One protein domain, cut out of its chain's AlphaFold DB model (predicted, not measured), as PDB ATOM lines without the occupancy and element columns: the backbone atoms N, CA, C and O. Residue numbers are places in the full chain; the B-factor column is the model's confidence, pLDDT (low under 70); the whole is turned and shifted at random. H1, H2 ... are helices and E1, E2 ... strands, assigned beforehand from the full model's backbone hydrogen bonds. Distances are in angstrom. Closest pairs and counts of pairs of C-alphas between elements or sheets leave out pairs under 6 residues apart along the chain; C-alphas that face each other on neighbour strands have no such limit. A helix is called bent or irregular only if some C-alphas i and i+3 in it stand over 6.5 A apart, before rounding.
ATOM      1  N   VAL A   8      89.871  93.917 146.042       86.75
ATOM      2  CA  VAL A   8      89.494  93.307 147.312       86.75
ATOM      3  C   VAL A   8      90.729  93.282 148.208       86.75
ATOM      4  O   VAL A   8      91.714  92.613 147.899       86.75
ATOM      5  N   ASN A   9      90.676  93.995 149.335       89.19
ATOM      6  CA  ASN A   9      91.841  94.210 150.201       89.19
ATOM      7  C   ASN A   9      91.846  93.325 151.452       89.19
ATOM      8  O   ASN A   9      92.881  93.153 152.092       89.19
ATOM      9  N   THR A  10      90.687  92.797 151.846       90.06
ATOM     10  CA  THR A  10      90.529  92.042 153.092       90.06
ATOM     11  C   THR A  10      89.629  90.822 152.908       90.06
ATOM     12  O   THR A  10      88.839  90.739 151.968       90.06
ATOM     13  N   ARG A  11      89.699  89.878 153.859       90.62
ATOM     14  CA  ARG A  11      88.777  88.730 153.918       90.62
ATOM     15  C   ARG A  11      87.318  89.175 154.029       90.62
ATOM     16  O   ARG A  11      86.456  88.569 153.401       90.62
ATOM     17  N   LEU A  12      87.050  90.232 154.796       92.50
ATOM     18  CA  LEU A  12      85.704  90.778 154.961       92.50
ATOM     19  C   LEU A  12      85.187  91.373 153.642       92.50
ATOM     20  O   LEU A  12      84.064  91.071 153.245       92.50
ATOM     21  N   ASP A  13      86.030  92.114 152.916       91.00
ATOM     22  CA  ASP A  13      85.699  92.629 151.578       91.00
ATOM     23  C   ASP A  13      85.406  91.500 150.581       91.00
ATOM     24  O   ASP A  13      84.496  91.613 149.760       91.00
ATOM     25  N   LEU A  14      86.169  90.405 150.651       91.00
ATOM     26  CA  LEU A  14      85.969  89.238 149.794       91.00
ATOM     27  C   LEU A  14      84.595  88.614 150.044       91.00
ATOM     28  O   LEU A  14      83.851  88.347 149.100       91.00
ATOM     29  N   VAL A  15      84.235  88.426 151.315       93.50
ATOM     30  CA  VAL A  15      82.907  87.930 151.698       93.50
ATOM     31  C   VAL A  15      81.816  88.884 151.234       93.50
ATOM     32  O   VAL A  15      80.819  88.420 150.689       93.50
ATOM     33  N   ALA A  16      82.011  90.194 151.389       93.50
ATOM     34  CA  ALA A  16      81.052  91.188 150.926       93.50
ATOM     35  C   ALA A  16      80.830  91.101 149.408       93.50
ATOM     36  O   ALA A  16      79.689  91.022 148.955       93.50
ATOM     37  N   CYS A  17      81.908  91.000 148.624       91.44
ATOM     38  CA  CYS A  17      81.830  90.828 147.172       91.44
ATOM     39  C   CYS A  17      81.090  89.544 146.772       91.44
ATOM     40  O   CYS A  17      80.231  89.574 145.890       91.44
ATOM     41  N   LEU A  18      81.397  88.421 147.424       92.31
ATOM     42  CA  LEU A  18      80.758  87.132 147.145       92.31
ATOM     43  C   LEU A  18      79.288  87.105 147.574       92.31
ATOM     44  O   LEU A  18      78.465  86.486 146.902       92.31
ATOM     45  N   PHE A  19      78.942  87.777 148.672       93.94
ATOM     46  CA  PHE A  19      77.565  87.864 149.147       93.94
ATOM     47  C   PHE A  19      76.705  88.766 148.258       93.94
ATOM     48  O   PHE A  19      75.559  88.431 147.979       93.94
ATOM     49  N   VAL A  20      77.260  89.862 147.738       91.94
ATOM     50  CA  VAL A  20      76.587  90.665 146.710       91.94
ATOM     51  C   VAL A  20      76.308  89.814 145.469       91.94
ATOM     52  O   VAL A  20      75.162  89.736 145.041       91.94
ATOM     53  N   ALA A  21      77.306  89.084 144.959       90.25
ATOM     54  CA  ALA A  21      77.111  88.170 143.828       90.25
ATOM     55  C   ALA A  21      76.070  87.069 144.126       90.25
ATOM     56  O   ALA A  21      75.341  86.626 143.239       90.25
ATOM     57  N   TYR A  22      75.970  86.627 145.383       92.38
ATOM     58  CA  TYR A  22      74.932  85.698 145.826       92.38
ATOM     59  C   TYR A  22      73.525  86.312 145.757       92.38
ATOM     60  O   TYR A  22      72.607  85.648 145.279       92.38
ATOM     61  N   LEU A  23      73.353  87.566 146.185       91.62
ATOM     62  CA  LEU A  23      72.077  88.282 146.086       91.62
ATOM     63  C   LEU A  23      71.682  88.568 144.633       91.62
ATOM     64  O   LEU A  23      70.510  88.427 144.289       91.62
ATOM     65  N   GLU A  24      72.650  88.903 143.774       89.88
ATOM     66  CA  GLU A  24      72.435  89.029 142.325       89.88
ATOM     67  C   GLU A  24      71.939  87.706 141.735       89.88
ATOM     68  O   GLU A  24      70.939  87.675 141.024       89.88
ATOM     69  N   LYS A  25      72.590  86.588 142.082       88.88
ATOM     70  CA  LYS A  25      72.184  85.255 141.619       88.88
ATOM     71  C   LYS A  25      70.801  84.845 142.133       88.88
ATOM     72  O   LYS A  25      70.111  84.089 141.458       88.88
ATOM     73  N   ALA A  26      70.403  85.325 143.307       88.81
ATOM     74  CA  ALA A  26      69.060  85.122 143.840       88.81
ATOM     75  C   ALA A  26      67.995  86.006 143.165       88.81
ATOM     76  O   ALA A  26      66.825  85.886 143.512       88.81
ATOM     77  N   GLY A  27      68.377  86.895 142.241       87.62
ATOM     78  CA  GLY A  27      67.454  87.820 141.583       87.62
ATOM     79  C   GLY A  27      66.875  88.870 142.531       87.62
ATOM     80  O   GLY A  27      65.840  89.448 142.237       87.62
ATOM     81  N   LEU A  28      67.509  89.105 143.684       89.19
ATOM     82  CA  LEU A  28      66.991  90.019 144.707       89.19
ATOM     83  C   LEU A  28      67.415  91.475 144.481       89.19
ATOM     84  O   LEU A  28      66.908  92.365 145.160       89.19
ATOM     85  N   LEU A  29      68.347  91.739 143.567       89.50
ATOM     86  CA  LEU A  29      68.875  93.077 143.294       89.50
ATOM     87  C   LEU A  29      68.399  93.572 141.926       89.50
ATOM     88  O   LEU A  29      68.494  92.834 140.950       89.50
ATOM     89  N   ASN A  30      67.955  94.832 141.848       79.19
ATOM     90  CA  ASN A  30      67.532  95.447 140.580       79.19
ATOM     91  C   ASN A  30      68.720  95.713 139.646       79.19
ATOM     92  O   ASN A  30      68.713  95.316 138.485       79.19
ATOM     93  N   GLU A  31      69.744  96.408 140.153       76.62
ATOM     94  CA  GLU A  31      70.918  96.813 139.376       76.62
ATOM     95  C   GLU A  31      72.180  96.776 140.244       76.62
ATOM     96  O   GLU A  31      72.333  97.555 141.188       76.62
ATOM     97  N   SER A  32      73.133  95.915 139.891       68.75
ATOM     98  CA  SER A  32      74.418  95.771 140.592       68.75
ATOM     99  C   SER A  32      75.310  97.019 140.534       68.75
ATOM    100  O   SER A  32      76.189  97.209 141.375       68.75
ATOM    101  N   SER A  33      75.060  97.913 139.577       67.50
ATOM    102  CA  SER A  33      75.774  99.182 139.376       67.50
ATOM    103  C   SER A  33      75.422 100.268 140.400       67.50
ATOM    104  O   SER A  33      76.140 101.260 140.515       67.50
ATOM    105  N   THR A  34      74.333 100.100 141.151       78.44
ATOM    106  CA  THR A  34      73.811 101.119 142.082       78.44
ATOM    107  C   THR A  34      74.179 100.865 143.543       78.44
ATOM    108  O   THR A  34      73.745 101.598 144.435       78.44
ATOM    109  N   ILE A  35      75.010  99.853 143.793       86.00
ATOM    110  CA  ILE A  35      75.462  99.468 145.125       86.00
ATOM    111  C   ILE A  35      76.352 100.568 145.721       86.00
ATOM    112  O   ILE A  35      77.339 101.010 145.122       86.00
ATOM    113  N   LYS A  36      76.005 101.017 146.929       87.31
ATOM    114  CA  LYS A  36      76.739 102.050 147.666       87.31
ATOM    115  C   LYS A  36      77.393 101.444 148.897       87.31
ATOM    116  O   LYS A  36      76.724 100.810 149.705       87.31
ATOM    117  N   TYR A  37      78.693 101.674 149.041       88.25
ATOM    118  CA  TYR A  37      79.420 101.384 150.274       88.25
ATOM    119  C   TYR A  37      79.304 102.603 151.188       88.25
ATOM    120  O   TYR A  37      79.830 103.665 150.847       88.25
ATOM    121  N   ASN A  38      78.597 102.454 152.307       86.81
ATOM    122  CA  ASN A  38      78.434 103.519 153.298       86.81
ATOM    123  C   ASN A  38      79.657 103.579 154.214       86.81
ATOM    124  O   ASN A  38      80.234 104.645 154.420       86.81
ATOM    125  N   GLU A  39      80.107 102.414 154.680       88.12
ATOM    126  CA  GLU A  39      81.300 102.271 155.501       88.12
ATOM    127  C   GLU A  39      82.133 101.076 155.027       88.12
ATOM    128  O   GLU A  39      81.609 100.017 154.678       88.12
ATOM    129  N   ARG A  40      83.460 101.238 155.006       89.19
ATOM    130  CA  ARG A  40      84.399 100.163 154.677       89.19
ATOM    131  C   ARG A  40      85.634 100.273 155.558       89.19
ATOM    132  O   ARG A  40      86.534 101.071 155.305       89.19
ATOM    133  N   THR A  41      85.676  99.459 156.600       87.81
ATOM    134  CA  THR A  41      86.815  99.304 157.503       87.81
ATOM    135  C   THR A  41      87.265  97.847 157.531       87.81
ATOM    136  O   THR A  41      86.616  96.949 157.003       87.81
ATOM    137  N   ARG A  42      88.389  97.579 158.202       85.56
ATOM    138  CA  ARG A  42      88.896  96.209 158.362       85.56
ATOM    139  C   ARG A  42      87.939  95.294 159.143       85.56
ATOM    140  O   ARG A  42      87.997  94.085 158.954       85.56
ATOM    141  N   LYS A  43      87.119  95.854 160.040       92.00
ATOM    142  CA  LYS A  43      86.223  95.088 160.924       92.00
ATOM    143  C   LYS A  43      84.744  95.231 160.589       92.00
ATOM    144  O   LYS A  43      83.939  94.478 161.128       92.00
ATOM    145  N   HIS A  44      84.390  96.194 159.754       93.88
ATOM    146  CA  HIS A  44      83.012  96.552 159.473       93.88
ATOM    147  C   HIS A  44      82.888  96.987 158.017       93.88
ATOM    148  O   HIS A  44      83.658  97.837 157.570       93.88
ATOM    149  N   VAL A  45      81.942  96.411 157.284       94.19
ATOM    150  CA  VAL A  45      81.578  96.859 155.937       94.19
ATOM    151  C   VAL A  45      80.067  96.988 155.885       94.19
ATOM    152  O   VAL A  45      79.358  96.046 156.227       94.19
ATOM    153  N   GLU A  46      79.585  98.137 155.437       94.56
ATOM    154  CA  GLU A  46      78.165  98.436 155.302       94.56
ATOM    155  C   GLU A  46      77.851  98.798 153.852       94.56
ATOM    156  O   GLU A  46      78.490  99.668 153.245       94.56
ATOM    157  N   ILE A  47      76.862  98.107 153.294       93.94
ATOM    158  CA  ILE A  47      76.466  98.227 151.897       93.94
ATOM    159  C   ILE A  47      74.969  98.498 151.821       93.94
ATOM    160  O   ILE A  47      74.168  97.741 152.359       93.94
ATOM    161  N   THR A  48      74.581  99.526 151.074       92.81
ATOM    162  CA  THR A  48      73.193  99.733 150.661       92.81
ATOM    163  C   THR A  48      73.024  99.329 149.202       92.81
ATOM    164  O   THR A  48      73.748  99.812 148.326       92.81
ATOM    165  N   ALA A  49      72.049  98.464 148.930       91.69
ATOM    166  CA  ALA A  49      71.720  98.007 147.584       91.69
ATOM    167  C   ALA A  49      70.202  98.087 147.340       91.69
ATOM    168  O   ALA A  49      69.425  97.701 148.217       91.69
ATOM    169  N   PRO A  50      69.739  98.577 146.176       91.50
ATOM    170  CA  PRO A  50      68.317  98.572 145.862       91.50
ATOM    171  C   PRO A  50      67.832  97.151 145.580       91.50
ATOM    172  O   PRO A  50      68.466  96.386 144.850       91.50
ATOM    173  N   ALA A  51      66.686  96.826 146.162       90.12
ATOM    174  CA  ALA A  51      66.090  95.505 146.091       90.12
ATOM    175  C   ALA A  51      65.041  95.430 144.980       90.12
ATOM    176  O   ALA A  51      64.309  96.398 144.739       90.12
ATOM    177  N   ASP A  52      64.940  94.269 144.339       89.31
ATOM    178  CA  ASP A  52      63.787  93.941 143.512       89.31
ATOM    179  C   ASP A  52      62.596  93.613 144.416       89.31
ATOM    180  O   ASP A  52      62.543  92.580 145.091       89.31
ATOM    181  N   GLN A  53      61.624  94.524 144.421       87.50
ATOM    182  CA  GLN A  53      60.415  94.396 145.224       87.50
ATOM    183  C   GLN A  53      59.645  93.125 144.855       87.50
ATOM    184  O   GLN A  53      59.194  92.418 145.756       87.50
ATOM    185  N   ALA A  54      59.552  92.781 143.567       85.88
ATOM    186  CA  ALA A  54      58.790  91.622 143.114       85.88
ATOM    187  C   ALA A  54      59.438  90.305 143.565       85.88
ATOM    188  O   ALA A  54      58.740  89.404 144.034       85.88
ATOM    189  N   ALA A  55      60.768  90.215 143.487       85.56
ATOM    190  CA  ALA A  55      61.521  89.045 143.934       85.56
ATOM    191  C   ALA A  55      61.629  88.940 145.468       85.56
ATOM    192  O   ALA A  55      61.786  87.844 146.006       85.56
ATOM    193  N   SER A  56      61.511  90.056 146.196       87.00
ATOM    194  CA  SER A  56      61.614  90.072 147.662       87.00
ATOM    195  C   SER A  56      60.410  89.445 148.379       87.00
ATOM    196  O   SER A  56      60.595  88.729 149.367       87.00
ATOM    197  N   VAL A  57      59.192  89.627 147.855       87.19
ATOM    198  CA  VAL A  57      57.946  89.106 148.447       87.19
ATOM    199  C   VAL A  57      57.967  87.592 148.673       87.19
ATOM    200  O   VAL A  57      57.677  87.170 149.791       87.19
ATOM    201  N   PRO A  58      58.319  86.737 147.693       86.06
ATOM    202  CA  PRO A  58      58.333  85.293 147.919       86.06
ATOM    203  C   PRO A  58      59.433  84.829 148.889       86.06
ATOM    204  O   PRO A  58      59.340  83.722 149.414       86.06
ATOM    205  N   VAL A  59      60.473  85.637 149.130       87.12
ATOM    206  CA  VAL A  59      61.615  85.261 149.982       87.12
ATOM    207  C   VAL A  59      61.458  85.757 151.420       87.12
ATOM    208  O   VAL A  59      61.831  85.042 152.356       87.12
ATOM    209  N   PHE A  60      60.918  86.962 151.605       88.31
ATOM    210  CA  PHE A  60      60.803  87.626 152.909       88.31
ATOM    211  C   PHE A  60      59.354  87.845 153.363       88.31
ATOM    212  O   PHE A  60      59.128  88.155 154.526       88.31
ATOM    213  N   GLY A  61      58.367  87.665 152.480       85.50
ATOM    214  CA  GLY A  61      56.952  87.916 152.773       85.50
ATOM    215  C   GLY A  61      56.559  89.398 152.755       85.50
ATOM    216  O   GLY A  61      55.400  89.717 153.007       85.50
ATOM    217  N   SER A  62      57.496  90.299 152.450       86.56
ATOM    218  CA  SER A  62      57.301  91.750 152.433       86.56
ATOM    219  C   SER A  62      57.951  92.389 151.205       86.56
ATOM    220  O   SER A  62      58.874  91.832 150.611       86.56
ATOM    221  N   ASN A  63      57.444  93.563 150.814       87.38
ATOM    222  CA  ASN A  63      58.048  94.374 149.759       87.38
ATOM    223  C   ASN A  63      59.275  95.087 150.323       87.38
ATOM    224  O   ASN A  63      59.140  96.027 151.108       87.38
ATOM    225  N   VAL A  64      60.459  94.675 149.891       89.56
ATOM    226  CA  VAL A  64      61.713  95.318 150.282       89.56
ATOM    227  C   VAL A  64      62.133  96.295 149.188       89.56
ATOM    228  O   VAL A  64      62.309  95.905 148.039       89.56
ATOM    229  N   SER A  65      62.289  97.577 149.529       89.50
ATOM    230  CA  SER A  65      62.749  98.613 148.588       89.50
ATOM    231  C   SER A  65      64.273  98.664 148.463       89.50
ATOM    232  O   SER A  65      64.820  98.932 147.395       89.50
ATOM    233  N   SER A  66      64.965  98.428 149.572       92.38
ATOM    234  CA  SER A  66      66.418  98.462 149.666       92.38
ATOM    235  C   SER A  66      66.890  97.525 150.765       92.38
ATOM    236  O   SER A  66      66.254  97.419 151.819       92.38
ATOM    237  N   PHE A  67      68.027  96.892 150.511       93.81
ATOM    238  CA  PHE A  67      68.770  96.125 151.490       93.81
ATOM    239  C   PHE A  67      69.881  96.972 152.087       93.81
ATOM    240  O   PHE A  67      70.639  97.623 151.364       93.81
ATOM    241  N   GLU A  68      69.999  96.893 153.402       94.88
ATOM    242  CA  GLU A  68      71.183  97.295 154.142       94.88
ATOM    243  C   GLU A  68      71.900  96.017 154.575       94.88
ATOM    244  O   GLU A  68      71.329  95.151 155.238       94.88
ATOM    245  N   ILE A  69      73.134  95.850 154.114       95.19
ATOM    246  CA  ILE A  69      73.921  94.644 154.329       95.19
ATOM    247  C   ILE A  69      75.119  95.018 155.180       95.19
ATOM    248  O   ILE A  69      76.000  95.762 154.745       95.19
ATOM    249  N   ILE A  70      75.152  94.464 156.383       95.81
ATOM    250  CA  ILE A  70      76.175  94.736 157.379       95.81
ATOM    251  C   ILE A  70      77.054  93.499 157.517       95.81
ATOM    252  O   ILE A  70      76.583  92.402 157.830       95.81
ATOM    253  N   PHE A  71      78.350  93.688 157.317       96.44
ATOM    254  CA  PHE A  71      79.374  92.680 157.517       96.44
ATOM    255  C   PHE A  71      80.236  93.082 158.703       96.44
ATOM    256  O   PHE A  71      80.784  94.182 158.740       96.44
ATOM    257  N   MET A  72      80.402  92.171 159.653       96.44
ATOM    258  CA  MET A  72      81.208  92.415 160.842       96.44
ATOM    259  C   MET A  72      82.225  91.302 161.036       96.44
ATOM    260  O   MET A  72      81.873  90.122 161.068       96.44
ATOM    261  N   ASP A  73      83.486  91.684 161.192       94.75
ATOM    262  CA  ASP A  73      84.559  90.773 161.566       94.75
ATOM    263  C   ASP A  73      84.544  90.533 163.078       94.75
ATOM    264  O   ASP A  73      84.507  91.469 163.881       94.75
ATOM    265  N   MET A  74      84.581  89.267 163.480       92.69
ATOM    266  CA  MET A  74      84.434  88.835 164.865       92.69
ATOM    267  C   MET A  74      85.503  87.810 165.235       92.69
ATOM    268  O   MET A  74      86.087  87.134 164.388       92.69
ATOM    269  N   GLY A  75      85.759  87.673 166.539       87.62
ATOM    270  CA  GLY A  75      86.721  86.686 167.034       87.62
ATOM    271  C   GLY A  75      88.126  86.898 166.464       87.62
ATOM    272  O   GLY A  75      88.785  85.937 166.101       87.62
ATOM    273  N   ASN A  76      88.561  88.157 166.337       86.88
ATOM    274  CA  ASN A  76      89.890  88.530 165.836       86.88
ATOM    275  C   ASN A  76      90.228  88.010 164.423       86.88
ATOM    276  O   ASN A  76      91.390  87.725 164.139       86.88
ATOM    277  N   GLY A  77      89.240  87.926 163.526       84.75
ATOM    278  CA  GLY A  77      89.461  87.509 162.137       84.75
ATOM    279  C   GLY A  77      89.227  86.022 161.876       84.75
ATOM    280  O   GLY A  77      89.618  85.517 160.821       84.75
ATOM    281  N   GLU A  78      88.605  85.310 162.820       90.38
ATOM    282  CA  GLU A  78      88.214  83.904 162.661       90.38
ATOM    283  C   GLU A  78      86.805  83.736 162.088       90.38
ATOM    284  O   GLU A  78      86.527  82.771 161.370       90.38
ATOM    285  N   LYS A  79      85.898  84.665 162.404       94.69
ATOM    286  CA  LYS A  79      84.484  84.581 162.033       94.69
ATOM    287  C   LYS A  79      84.006  85.904 161.465       94.69
ATOM    288  O   LYS A  79      84.454  86.958 161.896       94.69
ATOM    289  N   CYS A  80      83.025  85.856 160.580       95.75
ATOM    290  CA  CYS A  80      82.270  87.030 160.181       95.75
ATOM    291  C   CYS A  80      80.783  86.840 160.445       95.75
ATOM    292  O   CYS A  80      80.245  85.732 160.397       95.75
ATOM    293  N   MET A  81      80.117  87.943 160.735       96.75
ATOM    294  CA  MET A  81      78.671  88.040 160.755       96.75
ATOM    295  C   MET A  81      78.220  88.773 159.504       96.75
ATOM    296  O   MET A  81      78.806  89.789 159.140       96.75
ATOM    297  N   ILE A  82      77.173  88.254 158.878       97.12
ATOM    298  CA  ILE A  82      76.478  88.893 157.769       97.12
ATOM    299  C   ILE A  82      75.047  89.132 158.240       97.12
ATOM    300  O   ILE A  82      74.338  88.171 158.559       97.12
ATOM    301  N   SER A  83      74.643  90.395 158.307       96.69
ATOM    302  CA  SER A  83      73.274  90.812 158.592       96.69
ATOM    303  C   SER A  83      72.674  91.444 157.346       96.69
ATOM    304  O   SER A  83      73.262  92.348 156.759       96.69
ATOM    305  N   LEU A  84      71.516  90.942 156.942       95.38
ATOM    306  CA  LEU A  84      70.693  91.485 155.878       95.38
ATOM    307  C   LEU A  84      69.488  92.157 156.528       95.38
ATOM    308  O   LEU A  84      68.659  91.482 157.143       95.38
ATOM    309  N   CYS A  85      69.404  93.468 156.378       94.12
ATOM    310  CA  CYS A  85      68.377  94.315 156.958       94.12
ATOM    311  C   CYS A  85      67.581  95.015 155.850       94.12
ATOM    312  O   CYS A  85      68.050  95.177 154.718       94.12
ATOM    313  N   SER A  86      66.369  95.442 156.184       92.88
ATOM    314  CA  SER A  86      65.609  96.395 155.390       92.88
ATOM    315  C   SER A  86      65.019  97.446 156.309       92.88
ATOM    316  O   SER A  86      64.268  97.112 157.221       92.88
ATOM    317  N   GLN A  87      65.357  98.711 156.052       85.69
ATOM    318  CA  GLN A  87      64.945  99.836 156.890       85.69
ATOM    319  C   GLN A  87      65.375  99.604 158.348       85.69
ATOM    320  O   GLN A  87      66.564  99.648 158.635       85.69
ATOM    321  N   GLU A  88      64.437  99.315 159.248       85.19
ATOM    322  CA  GLU A  88      64.702  99.097 160.675       85.19
ATOM    323  C   GLU A  88      64.570  97.621 161.090       85.19
ATOM    324  O   GLU A  88      64.784  97.274 162.251       85.19
ATOM    325  N   GLU A  89      64.248  96.728 160.150       89.31
ATOM    326  CA  GLU A  89      64.022  95.311 160.427       89.31
ATOM    327  C   GLU A  89      65.190  94.439 159.951       89.31
ATOM    328  O   GLU A  89      65.670  94.534 158.815       89.31
ATOM    329  N   SER A  90      65.630  93.524 160.818       92.44
ATOM    330  CA  SER A  90      66.571  92.471 160.434       92.44
ATOM    331  C   SER A  90      65.815  91.364 159.705       92.44
ATOM    332  O   SER A  90      64.986  90.672 160.295       92.44
ATOM    333  N   LEU A  91      66.120  91.171 158.422       93.19
ATOM    334  CA  LEU A  91      65.509  90.114 157.620       93.19
ATOM    335  C   LEU A  91      66.160  88.768 157.934       93.19
ATOM    336  O   LEU A  91      65.485  87.783 158.238       93.19
ATOM    337  N   LYS A  92      67.493  88.702 157.827       94.44
ATOM    338  CA  LYS A  92      68.274  87.486 158.089       94.44
ATOM    339  C   LYS A  92      69.671  87.833 158.572       94.44
ATOM    340  O   LYS A  92      70.374  88.617 157.951       94.44
ATOM    341  N   GLN A  93      70.129  87.121 159.593       95.88
ATOM    342  CA  GLN A  93      71.481  87.264 160.124       95.88
ATOM    343  C   GLN A  93      72.133  85.897 160.301       95.88
ATOM    344  O   GLN A  93      71.511  84.957 160.808       95.88
ATOM    345  N   ARG A  94      73.387  85.753 159.867       96.50
ATOM    346  CA  ARG A  94      74.147  84.501 159.973       96.50
ATOM    347  C   ARG A  94      75.610  84.769 160.290       96.50
ATOM    348  O   ARG A  94      76.187  85.757 159.851       96.50
ATOM    349  N   ILE A  95      76.209  83.839 161.027       95.62
ATOM    350  CA  ILE A  95      77.632  83.846 161.361       95.62
ATOM    351  C   ILE A  95      78.323  82.745 160.561       95.62
ATOM    352  O   ILE A  95      77.813  81.622 160.449       95.62
ATOM    353  N   PHE A  96      79.487  83.064 160.015       94.81
ATOM    354  CA  PHE A  96      80.345  82.163 159.263       94.81
ATOM    355  C   PHE A  96      81.727  82.143 159.882       94.81
ATOM    356  O   PHE A  96      82.231  83.162 160.344       94.81
ATOM    357  N   ASN A  97      82.347  80.976 159.883       93.81
ATOM    358  CA  ASN A  97      83.764  80.857 160.175       93.81
ATOM    359  C   ASN A  97      84.540  80.922 158.857       93.81
ATOM    360  O   ASN A  97      84.212  80.208 157.907       93.81
ATOM    361  N   TYR A  98      85.566  81.770 158.789       91.56
ATOM    362  CA  TYR A  98      86.326  81.943 157.555       91.56
ATOM    363  C   TYR A  98      86.973  80.644 157.098       91.56
ATOM    364  O   TYR A  98      86.891  80.329 155.923       91.56
ATOM    365  N   ARG A  99      87.559  79.865 158.006       89.38
ATOM    366  CA  ARG A  99      88.307  78.657 157.657       89.38
ATOM    367  C   ARG A  99      87.403  77.461 157.361       89.38
ATOM    368  O   ARG A  99      87.672  76.707 156.435       89.38
ATOM    369  N   SER A 100      86.334  77.265 158.138       88.31
ATOM    370  CA  SER A 100      85.463  76.090 157.958       88.31
ATOM    371  C   SER A 100      84.349  76.295 156.935       88.31
ATOM    372  O   SER A 100      83.925  75.327 156.301       88.31
ATOM    373  N   ASP A 101      83.847  77.525 156.783       87.44
ATOM    374  CA  ASP A 101      82.637  77.779 155.999       87.44
ATOM    375  C   ASP A 101      82.909  78.482 154.669       87.44
ATOM    376  O   ASP A 101      82.165  78.250 153.720       87.44
ATOM    377  N   LEU A 102      83.922  79.351 154.596       86.19
ATOM    378  CA  LEU A 102      84.115  80.251 153.452       86.19
ATOM    379  C   LEU A 102      85.376  79.916 152.644       86.19
ATOM    380  O   LEU A 102      85.330  79.824 151.421       86.19
ATOM    381  N   PHE A 103      86.496  79.689 153.318       84.38
ATOM    382  CA  PHE A 103      87.824  79.567 152.727       84.38
ATOM    383  C   PHE A 103      88.528  78.328 153.283       84.38
ATOM    384  O   PHE A 103      89.353  78.408 154.190       84.38
ATOM    385  N   LEU A 104      88.180  77.170 152.720       69.44
ATOM    386  CA  LEU A 104      88.748  75.876 153.116       69.44
ATOM    387  C   LEU A 104      90.275  75.822 152.911       69.44
ATOM    388  O   LEU A 104      90.975  75.193 153.700       69.44
ATOM    389  N   ASP A 105      90.779  76.547 151.905       74.88
ATOM    390  CA  ASP A 105      92.200  76.638 151.564       74.88
ATOM    391  C   ASP A 105      92.737  78.054 151.827       74.88
ATOM    392  O   ASP A 105      92.703  78.924 150.951       74.88
ATOM    393  N   GLU A 106      93.279  78.300 153.023       72.06
ATOM    394  CA  GLU A 106      93.866  79.608 153.362       72.06
ATOM    395  C   GLU A 106      95.071  79.979 152.484       72.06
ATOM    396  O   GLU A 106      95.346  81.158 152.285       72.06
ATOM    397  N   SER A 107      95.763  78.994 151.907       70.44
ATOM    398  CA  SER A 107      96.941  79.211 151.057       70.44
ATOM    399  C   SER A 107      96.636  79.896 149.724       70.44
ATOM    400  O   SER A 107      97.562  80.312 149.041       70.44
ATOM    401  N   LYS A 108      95.361  79.988 149.327       71.94
ATOM    402  CA  LYS A 108      94.921  80.674 148.100       71.94
ATOM    403  C   LYS A 108      94.476  82.119 148.359       71.94
ATOM    404  O   LYS A 108      94.106  82.821 147.421       71.94
ATOM    405  N   LEU A 109      94.455  82.555 149.621       81.31
ATOM    406  CA  LEU A 109      94.042  83.901 150.012       81.31
ATOM    407  C   LEU A 109      95.244  84.845 150.010       81.31
ATOM    408  O   LEU A 109      95.858  85.092 151.049       81.31
ATOM    409  N   GLU A 110      95.539  85.406 148.845       83.81
ATOM    410  CA  GLU A 110      96.479  86.515 148.703       83.81
ATOM    411  C   GLU A 110      95.700  87.818 148.497       83.81
ATOM    412  O   GLU A 110      94.749  87.870 147.718       83.81
ATOM    413  N   PHE A 111      96.075  88.863 149.238       86.00
ATOM    414  CA  PHE A 111      95.480  90.196 149.132       86.00
ATOM    415  C   PHE A 111      96.572  91.222 148.808       86.00
ATOM    416  O   PHE A 111      97.671  91.111 149.362       86.00
ATOM    417  N   PRO A 112      96.279  92.253 147.998       87.69
ATOM    418  CA  PRO A 112      95.001  92.534 147.330       87.69
ATOM    419  C   PRO A 112      94.721  91.608 146.130       87.69
ATOM    420  O   PRO A 112      95.646  91.107 145.498       87.69
ATOM    421  N   MET A 113      93.441  91.390 145.814       88.25
ATOM    422  CA  MET A 113      92.971  90.542 144.705       88.25
ATOM    423  C   MET A 113      91.913  91.276 143.873       88.25
ATOM    424  O   MET A 113      91.123  92.040 144.424       88.25
ATOM    425  N   GLN A 114      91.844  91.023 142.565       88.12
ATOM    426  CA  GLN A 114      90.786  91.582 141.719       88.12
ATOM    427  C   GLN A 114      89.426  90.921 141.995       88.12
ATOM    428  O   GLN A 114      89.329  89.710 142.202       88.12
ATOM    429  N   LYS A 115      88.340  91.700 141.949       85.50
ATOM    430  CA  LYS A 115      86.966  91.223 142.200       85.50
ATOM    431  C   LYS A 115      86.564  90.088 141.255       85.50
ATOM    432  O   LYS A 115      85.866  89.165 141.672       85.50
ATOM    433  N   HIS A 116      86.999  90.148 139.996       86.50
ATOM    434  CA  HIS A 116      86.724  89.095 139.019       86.50
ATOM    435  C   HIS A 116      87.354  87.760 139.442       86.50
ATOM    436  O   HIS A 116      86.649  86.754 139.544       86.50
ATOM    437  N   ASP A 117      88.640  87.786 139.796       85.56
ATOM    438  CA  ASP A 117      89.388  86.611 140.252       85.56
ATOM    439  C   ASP A 117      88.794  86.045 141.547       85.56
ATOM    440  O   ASP A 117      88.642  84.834 141.700       85.56
ATOM    441  N   ALA A 118      88.381  86.921 142.465       84.62
ATOM    442  CA  ALA A 118      87.701  86.545 143.699       84.62
ATOM    443  C   ALA A 118      86.414  85.742 143.441       84.62
ATOM    444  O   ALA A 118      86.197  84.687 144.044       84.62
ATOM    445  N   ILE A 119      85.560  86.217 142.531       85.50
ATOM    446  CA  ILE A 119      84.320  85.517 142.177       85.50
ATOM    447  C   ILE A 119      84.653  84.191 141.488       85.50
ATOM    448  O   ILE A 119      84.116  83.155 141.878       85.50
ATOM    449  N   GLN A 120      85.568  84.184 140.520       86.38
ATOM    450  CA  GLN A 120      85.913  82.974 139.772       86.38
ATOM    451  C   GLN A 120      86.498  81.870 140.667       86.38
ATOM    452  O   GLN A 120      86.124  80.705 140.530       86.38
ATOM    453  N   ASN A 121      87.375  82.231 141.606       84.44
ATOM    454  CA  ASN A 121      88.099  81.271 142.437       84.44
ATOM    455  C   ASN A 121      87.278  80.754 143.625       84.44
ATOM    456  O   ASN A 121      87.414  79.589 144.004       84.44
ATOM    457  N   PHE A 122      86.431  81.596 144.228       84.88
ATOM    458  CA  PHE A 122      85.773  81.261 145.497       84.88
ATOM    459  C   PHE A 122      84.260  81.045 145.388       84.88
ATOM    460  O   PHE A 122      83.696  80.341 146.231       84.88
ATOM    461  N   ALA A 123      83.575  81.580 144.367       86.44
ATOM    462  CA  ALA A 123      82.111  81.508 144.302       86.44
ATOM    463  C   ALA A 123      81.581  80.065 144.273       86.44
ATOM    464  O   ALA A 123      80.581  79.772 144.928       86.44
ATOM    465  N   ALA A 124      82.265  79.145 143.585       86.19
ATOM    466  CA  ALA A 124      81.851  77.743 143.505       86.19
ATOM    467  C   ALA A 124      81.750  77.065 144.886       86.19
ATOM    468  O   ALA A 124      80.878  76.225 145.100       86.19
ATOM    469  N   HIS A 125      82.604  77.453 145.834       86.19
ATOM    470  CA  HIS A 125      82.636  76.878 147.180       86.19
ATOM    471  C   HIS A 125      81.812  77.688 148.187       86.19
ATOM    472  O   HIS A 125      81.140  77.111 149.044       86.19
ATOM    473  N   VAL A 126      81.825  79.018 148.069       90.00
ATOM    474  CA  VAL A 126      81.175  79.928 149.021       90.00
ATOM    475  C   VAL A 126      79.670  80.031 148.782       90.00
ATOM    476  O   VAL A 126      78.899  79.991 149.742       90.00
ATOM    477  N   LEU A 127      79.213  80.111 147.527       90.62
ATOM    478  CA  LEU A 127      77.786  80.290 147.224       90.62
ATOM    479  C   LEU A 127      76.906  79.147 147.767       90.62
ATOM    480  O   LEU A 127      75.877  79.456 148.369       90.62
ATOM    481  N   PRO A 128      77.273  77.853 147.655       90.31
ATOM    482  CA  PRO A 128      76.493  76.776 148.271       90.31
ATOM    483  C   PRO A 128      76.410  76.894 149.797       90.31
ATOM    484  O   PRO A 128      75.379  76.585 150.396       90.31
ATOM    485  N   LYS A 129      77.476  77.373 150.446       91.69
ATOM    486  CA  LYS A 129      77.513  77.576 151.901       91.69
ATOM    487  C   LYS A 129      76.618  78.740 152.316       91.69
ATOM    488  O   LYS A 129      75.836  78.583 153.256       91.69
ATOM    489  N   LEU A 130      76.648  79.849 151.576       92.56
ATOM    490  CA  LEU A 130      75.704  80.957 151.744       92.56
ATOM    491  C   LEU A 130      74.260  80.478 151.552       92.56
ATOM    492  O   LEU A 130      73.425  80.700 152.431       92.56
ATOM    493  N   GLN A 131      73.991  79.722 150.486       92.75
ATOM    494  CA  GLN A 131      72.675  79.153 150.204       92.75
ATOM    495  C   GLN A 131      72.187  78.224 151.316       92.75
ATOM    496  O   GLN A 131      71.040  78.339 151.738       92.75
ATOM    497  N   SER A 132      73.043  77.357 151.859       90.50
ATOM    498  CA  SER A 132      72.651  76.437 152.934       90.50
ATOM    499  C   SER A 132      72.163  77.155 154.202       90.50
ATOM    500  O   SER A 132      71.246  76.668 154.870       90.50
ATOM    501  N   LYS A 133      72.735  78.333 154.512       90.50
ATOM    502  CA  LYS A 133      72.413  79.109 155.720       90.50
ATOM    503  C   LYS A 133      71.330  80.167 155.506       90.50
ATOM    504  O   LYS A 133      70.517  80.370 156.412       90.50
ATOM    505  N   PHE A 134      71.327  80.854 154.363       91.25
ATOM    506  CA  PHE A 134      70.370  81.927 154.071       91.25
ATOM    507  C   PHE A 134      69.134  81.451 153.307       91.25
ATOM    508  O   PHE A 134      68.057  82.004 153.538       91.25
ATOM    509  N   ARG A 135      69.266  80.428 152.451       89.69
ATOM    510  CA  ARG A 135      68.184  79.855 151.634       89.69
ATOM    511  C   ARG A 135      67.392  80.936 150.883       89.69
ATOM    512  O   ARG A 135      66.194  81.080 151.104       89.69
ATOM    513  N   LEU A 136      68.087  81.769 150.102       86.25
ATOM    514  CA  LEU A 136      67.460  82.846 149.313       86.25
ATOM    515  C   LEU A 136      67.056  82.394 147.911       86.25
ATOM    516  O   LEU A 136      66.071  82.888 147.386       86.25
TER     517      LEU A 136
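Overview. This is residues 8 to 136 of the 306 residues of the protein "LAFE_0C01156g1_1" of Lachancea fermentati (UniProt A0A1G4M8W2). A twisted five-stranded sheet forms a wall; H1 runs along one face, and the kinked H4 packs on H1 and covers part of E5 on that same face, making two layers, helices on one face of a sheet. H2 and the loop of residues 103 to 114 lie toward opposite ends of the long axis. The 129 printed residues hold, in order, H1 E1 E2 H2 E3 E4 E5 H3 H4, of mixed class; the sheet is E1 E2 E3 E4 E5, antiparallel throughout. It is compact, radius of gyration of the C-alphas 13.9 A, yet elongated, 42 by 26 by 25 A.

Along the chain. H1, residues 11 to 25, spans 20.9 A from C-alpha 11 at (88.777, 88.730, 153.918). E1 is 36 to 40, E2 44 to 50, H2 53 to 60. E3, 66 to 74, spans 25.5 A, E4, 79 to 86, 23.2 A, and E5, 89 to 97, 24.5 A. H3 is 98 to 102. H4, 115 to 134, spans 22.4 A to C-alpha 134 at (70.370, 81.927, 154.071); it is irregular, C-alphas 121 and 124 being 7.3 A apart, with a kink of 70 degrees near residue 123.

Arrangement. E1 and E2 form a hairpin, with N 38 and O 46 at 2.9 A. E2 and E3 are antiparallel neighbours, with N 47 and O 69 within hydrogen-bond range at 2.9 A. E3 E4 E5 is a meander, each strand the antiparallel neighbour of the one before, in two hairpins; N 70 and O 83 are 2.9 A apart, N 82 and O 94 2.9 A. H1 is over E3 at a height of 8.5 A over the sheet, along the strands, only just, at 29 degrees on the local plane; its closest C-alphas to E3 are Leu 12 and Asp 73, 6.7 A. H4 is over E5, across the strands; Arg 94 and Lys 133 are their closest C-alphas, 7.1 A. H1 and H4 touch, closest C-alphas Tyr 22 and Leu 127, 6.3 A, only just about perpendicular at 72 degrees. H3 touches H4 with H4's residues 125 to 129 alone, closest C-alphas Leu 102 and Val 126, 5.3 A. H2 and H3 only graze the sheet. Every O i to N i+4 pair is within hydrogen-bond range in H1 and H3; H2 has 2 of 4, H4 12 of 16.

Size, cuts and confidence. The farthest C-alphas, Asn 63 and Ser 107, are 41.8 A apart. The printed part has no cut; the link H3 to H4 is long. The model's pLDDT is under 70 at residues 32 to 33 and 104.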